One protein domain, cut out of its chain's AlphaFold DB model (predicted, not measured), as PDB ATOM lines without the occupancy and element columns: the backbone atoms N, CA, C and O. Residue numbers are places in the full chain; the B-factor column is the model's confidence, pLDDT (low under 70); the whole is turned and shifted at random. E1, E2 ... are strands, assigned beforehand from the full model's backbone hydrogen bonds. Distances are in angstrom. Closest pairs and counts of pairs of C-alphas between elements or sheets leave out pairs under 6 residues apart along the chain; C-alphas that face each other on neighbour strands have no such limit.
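What this domain is: This is residues 122 to 161 of the 161 residues of the protein "FhuF_C domain-containing protein" of Paenibacillus sp. P3E (UniProt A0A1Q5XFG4). The domain has little regular structure: a small two-stranded hairpin, E1 and E2, sits at one end, and a long loop, residues 136 to 161, runs away from it, turns near residues 144 to 147 and folds back toward it. The printed part has 40 residues, of which 7 are in named elements, E1 then E2, antiparallel, with no named helix; the class is all strand. It is only just compact, close to loose, with a radius of gyration of the C-alphas of 10.6 A and spans of 29 by 19 by 13 A.

How they stand to each other: E1, residues 122 to 124, and E2, residues 132 to 135, form a hairpin with a short link, their directions 135 degrees apart. C-alphas 122 and 134 face each other at 4.5 A. N 123 and O 133, at 3.0 A, and N 133 and O 123, at 2.9 A, are within hydrogen-bond range.

Where its parts are: E1 begins at C-alpha 122 (1.488, -40.657, 50.876) and is 7.1 A long. E2 is 9.6 A long and ends at C-alpha 135 (-3.008, -39.336, 48.131).

The domain as a whole: The C-alphas of Asn 131 and Leu 145 are the two farthest apart, 29.2 A. The printed part has no cut and ends at Glu 161, the chain's last residue. The model's pLDDT is under 70 at residue 128 and residues 160 to 161.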
ATOM      1  N   PHE A 122       1.092 -39.488  51.649       92.50
ATOM      2  CA  PHE A 122       1.488 -40.657  50.876       92.50
ATOM      3  C   PHE A 122       0.977 -41.929  51.541       92.50
ATOM      4  O   PHE A 122       0.620 -41.919  52.719       92.50
ATOM      5  N   ARG A 123       0.923 -43.011  50.770       90.00
ATOM      6  CA  ARG A 123       0.664 -44.370  51.253       90.00
ATOM      7  C   ARG A 123       1.440 -45.377  50.418       90.00
ATOM      8  O   ARG A 123       1.897 -45.030  49.329       90.00
ATOM      9  N   THR A 124       1.540 -46.603  50.910       89.56
ATOM     10  CA  THR A 124       2.075 -47.737  50.153       89.56
ATOM     11  C   THR A 124       1.261 -47.949  48.876       89.56
ATOM     12  O   THR A 124       0.029 -47.875  48.912       89.56
ATOM     13  N   ASP A 125       1.927 -48.173  47.741       84.81
ATOM     14  CA  ASP A 125       1.215 -48.532  46.511       84.81
ATOM     15  C   ASP A 125       0.723 -49.987  46.612       84.81
ATOM     16  O   ASP A 125       1.545 -50.895  46.760       84.81
ATOM     17  N   PRO A 126      -0.594 -50.255  46.540       78.38
ATOM     18  CA  PRO A 126      -1.093 -51.626  46.512       78.38
ATOM     19  C   PRO A 126      -0.724 -52.367  45.219       78.38
ATOM     20  O   PRO A 126      -0.818 -53.593  45.189       78.38
ATOM     21  N   ASN A 127      -0.327 -51.652  44.157       76.94
ATOM     22  CA  ASN A 127       0.036 -52.235  42.868       76.94
ATOM     23  C   ASN A 127       1.426 -51.729  42.432       76.94
ATOM     24  O   ASN A 127       1.536 -50.569  42.047       76.94
ATOM     25  N   PRO A 128       2.489 -52.559  42.430       66.31
ATOM     26  CA  PRO A 128       3.812 -52.139  41.946       66.31
ATOM     27  C   PRO A 128       3.720 -51.539  40.526       66.31
ATOM     28  O   PRO A 128       2.870 -51.970  39.742       66.31
ATOM     29  N   PRO A 129       4.568 -50.553  40.167       71.56
ATOM     30  CA  PRO A 129       6.003 -50.517  40.471       71.56
ATOM     31  C   PRO A 129       6.450 -49.502  41.534       71.56
ATOM     32  O   PRO A 129       7.640 -49.457  41.847       71.56
ATOM     33  N   HIS A 130       5.557 -48.663  42.062       72.69
ATOM     34  CA  HIS A 130       5.946 -47.652  43.045       72.69
ATOM     35  C   HIS A 130       5.942 -48.236  44.460       72.69
ATOM     36  O   HIS A 130       5.118 -49.077  44.794       72.69
ATOM     37  N   ASN A 131       6.860 -47.782  45.316       79.12
ATOM     38  CA  ASN A 131       6.822 -48.139  46.740       79.12
ATOM     39  C   ASN A 131       5.787 -47.289  47.490       79.12
ATOM     40  O   ASN A 131       5.152 -47.758  48.432       79.12
ATOM     41  N   THR A 132       5.611 -46.035  47.068       88.50
ATOM     42  CA  THR A 132       4.682 -45.074  47.662       88.50
ATOM     43  C   THR A 132       3.977 -44.264  46.581       88.50
ATOM     44  O   THR A 132       4.567 -43.932  45.554       88.50
ATOM     45  N   ILE A 133       2.714 -43.919  46.831       89.81
ATOM     46  CA  ILE A 133       1.897 -43.055  45.971       89.81
ATOM     47  C   ILE A 133       1.326 -41.885  46.762       89.81
ATOM     48  O   ILE A 133       1.008 -42.004  47.951       89.81
ATOM     49  N   SER A 134       1.162 -40.750  46.089       92.69
ATOM     50  CA  SER A 134       0.510 -39.574  46.653       92.69
ATOM     51  C   SER A 134      -1.004 -39.783  46.768       92.69
ATOM     52  O   SER A 134      -1.677 -40.353  45.906       92.69
ATOM     53  N   ILE A 135      -1.569 -39.334  47.884       94.88
ATOM     54  CA  ILE A 135      -3.008 -39.336  48.131       94.88
ATOM     55  C   ILE A 135      -3.584 -38.080  47.490       94.88
ATOM     56  O   ILE A 135      -3.203 -36.962  47.840       94.88
ATOM     57  N   LYS A 136      -4.556 -38.259  46.590       96.12
ATOM     58  CA  LYS A 136      -5.241 -37.146  45.924       96.12
ATOM     59  C   LYS A 136      -5.893 -36.220  46.952       96.12
ATOM     60  O   LYS A 136      -6.520 -36.670  47.903       96.12
ATOM     61  N   ALA A 137      -5.859 -34.916  46.707       96.94
ATOM     62  CA  ALA A 137      -6.452 -33.887  47.559       96.94
ATOM     63  C   ALA A 137      -7.984 -33.974  47.696       96.94
ATOM     64  O   ALA A 137      -8.569 -33.409  48.624       96.94
ATOM     65  N   THR A 138      -8.646 -34.638  46.746       96.56
ATOM     66  CA  THR A 138     -10.100 -34.837  46.699       96.56
ATOM     67  C   THR A 138     -10.450 -36.096  45.904       96.56
ATOM     68  O   THR A 138      -9.708 -36.503  45.005       96.56
ATOM     69  N   CYS A 139     -11.587 -36.718  46.223       94.56
ATOM     70  CA  CYS A 139     -12.118 -37.854  45.476       94.56
ATOM     71  C   CYS A 139     -12.876 -37.370  44.231       94.56
ATOM     72  O   CYS A 139     -13.639 -36.414  44.316       94.56
ATOM     73  N   CYS A 140     -12.697 -38.054  43.095       91.31
ATOM     74  CA  CYS A 140     -13.433 -37.782  41.851       91.31
ATOM     75  C   CYS A 140     -14.830 -38.404  41.804       91.31
ATOM     76  O   CYS A 140     -15.548 -38.186  40.837       91.31
ATOM     77  N   LEU A 141     -15.192 -39.202  42.814       91.31
ATOM     78  CA  LEU A 141     -16.472 -39.908  42.909       91.31
ATOM     79  C   LEU A 141     -16.757 -40.868  41.740       91.31
ATOM     80  O   LEU A 141     -17.894 -41.286  41.559       91.31
ATOM     81  N   ALA A 142     -15.735 -41.287  40.984       90.12
ATOM     82  CA  ALA A 142     -15.911 -42.219  39.868       90.12
ATOM     83  C   ALA A 142     -16.548 -43.558  40.291       90.12
ATOM     84  O   ALA A 142     -17.292 -44.148  39.512       90.12
ATOM     85  N   TYR A 143     -16.330 -43.985  41.541       90.69
ATOM     86  CA  TYR A 143     -16.953 -45.176  42.129       90.69
ATOM     87  C   TYR A 143     -18.488 -45.086  42.229       90.69
ATOM     88  O   TYR A 143     -19.168 -46.096  42.340       90.69
ATOM     89  N   GLN A 144     -19.060 -43.877  42.190       89.69
ATOM     90  CA  GLN A 144     -20.514 -43.679  42.201       89.69
ATOM     91  C   GLN A 144     -21.135 -43.829  40.808       89.69
ATOM     92  O   GLN A 144     -22.353 -43.929  40.689       89.69
ATOM     93  N   LEU A 145     -20.319 -43.820  39.748       85.81
ATOM     94  CA  LEU A 145     -20.804 -43.854  38.368       85.81
ATOM     95  C   LEU A 145     -21.075 -45.276  37.871       85.81
ATOM     96  O   LEU A 145     -21.859 -45.439  36.937       85.81
ATOM     97  N   ARG A 146     -20.422 -46.297  38.447       81.75
ATOM     98  CA  ARG A 146     -20.628 -47.703  38.074       81.75
ATOM     99  C   ARG A 146     -20.491 -48.634  39.287       81.75
ATOM    100  O   ARG A 146     -19.562 -48.433  40.065       81.75
ATOM    101  N   PRO A 147     -21.352 -49.661  39.436       76.69
ATOM    102  CA  PRO A 147     -21.330 -50.566  40.592       76.69
ATOM    103  C   PRO A 147     -20.041 -51.387  40.745       76.69
ATOM    104  O   PRO A 147     -19.713 -51.815  41.846       76.69
ATOM    105  N   ASP A 148     -19.331 -51.632  39.645       84.19
ATOM    106  CA  ASP A 148     -18.092 -52.410  39.571       84.19
ATOM    107  C   ASP A 148     -16.827 -51.556  39.754       84.19
ATOM    108  O   ASP A 148     -15.721 -52.088  39.854       84.19
ATOM    109  N   HIS A 149     -16.967 -50.230  39.822       81.12
ATOM    110  CA  HIS A 149     -15.838 -49.330  39.990       81.12
ATOM    111  C   HIS A 149     -15.597 -49.070  41.481       81.12
ATOM    112  O   HIS A 149     -16.315 -48.309  42.121       81.12
ATOM    113  N   GLY A 150     -14.569 -49.707  42.044       87.56
ATOM    114  CA  GLY A 150     -14.125 -49.453  43.415       87.56
ATOM    115  C   GLY A 150     -13.395 -48.113  43.589       87.56
ATOM    116  O   GLY A 150     -13.315 -47.275  42.688       87.56
ATOM    117  N   TYR A 151     -12.817 -47.905  44.771       91.56
ATOM    118  CA  TYR A 151     -11.934 -46.765  45.017       91.56
ATOM    119  C   TYR A 151     -10.591 -46.941  44.295       91.56
ATOM    120  O   TYR A 151     -10.020 -48.027  44.285       91.56
ATOM    121  N   CYS A 152     -10.052 -45.855  43.733       89.69
ATOM    122  CA  CYS A 152      -8.679 -45.859  43.216       89.69
ATOM    123  C   CYS A 152      -7.647 -45.964  44.355       89.69
ATOM    124  O   CYS A 152      -7.920 -45.545  45.480       89.69
ATOM    125  N   SER A 153      -6.444 -46.460  44.055       89.50
ATOM    126  CA  SER A 153      -5.349 -46.617  45.030       89.50
ATOM    127  C   SER A 153      -4.986 -45.305  45.736       89.50
ATOM    128  O   SER A 153      -4.794 -45.270  46.946       89.50
ATOM    129  N   SER A 154      -4.998 -44.190  45.003       91.94
ATOM    130  CA  SER A 154      -4.713 -42.846  45.517       91.94
ATOM    131  C   SER A 154      -5.936 -42.144  46.147       91.94
ATOM    132  O   SER A 154      -5.945 -40.912  46.256       91.94
ATOM    133  N   CYS A 155      -7.036 -42.854  46.437       93.88
ATOM    134  CA  CYS A 155      -8.299 -42.236  46.859       93.88
ATOM    135  C   CYS A 155      -8.212 -41.671  48.291       93.88
ATOM    136  O   CYS A 155      -7.867 -42.411  49.210       93.88
ATOM    137  N   PRO A 156      -8.612 -40.408  48.538       94.44
ATOM    138  CA  PRO A 156      -8.565 -39.824  49.882       94.44
ATOM    139  C   PRO A 156      -9.656 -40.320  50.835       94.44
ATOM    140  O   PRO A 156      -9.617 -39.977  52.012       94.44
ATOM    141  N   ILE A 157     -10.647 -41.072  50.341       93.38
ATOM    142  CA  ILE A 157     -11.675 -41.702  51.190       93.38
ATOM    143  C   ILE A 157     -11.081 -42.898  51.937       93.38
ATOM    144  O   ILE A 157     -11.492 -43.194  53.056       93.38
ATOM    145  N   LEU A 158     -10.110 -43.579  51.326       88.50
ATOM    146  CA  LEU A 158      -9.420 -44.690  51.959       88.50
ATOM    147  C   LEU A 158      -8.536 -44.153  53.097       88.50
ATOM    148  O   LEU A 158      -7.845 -43.146  52.895       88.50
ATOM    149  N   PRO A 159      -8.507 -44.805  54.271       76.50
ATOM    150  CA  PRO A 159      -7.645 -44.382  55.367       76.50
ATOM    151  C   PRO A 159      -6.170 -44.391  54.923       76.50
ATOM    152  O   PRO A 159      -5.790 -45.257  54.128       76.50
ATOM    153  N   PRO A 160      -5.355 -43.404  55.341       67.19
ATOM    154  CA  PRO A 160      -3.903 -43.551  55.297       67.19
ATOM    155  C   PRO A 160      -3.490 -44.671  56.267       67.19
ATOM    156  O   PRO A 160      -4.153 -44.845  57.291       67.19
ATOM    157  N   GLU A 161      -2.456 -45.435  55.914       60.91
ATOM    158  CA  GLU A 161      -1.837 -46.422  56.817       60.91
ATOM    159  C   GLU A 161      -1.134 -45.740  57.998       60.91
ATOM    160  O   GLU A 161      -0.596 -44.622  57.801       60.91
TER     161      GLU A 161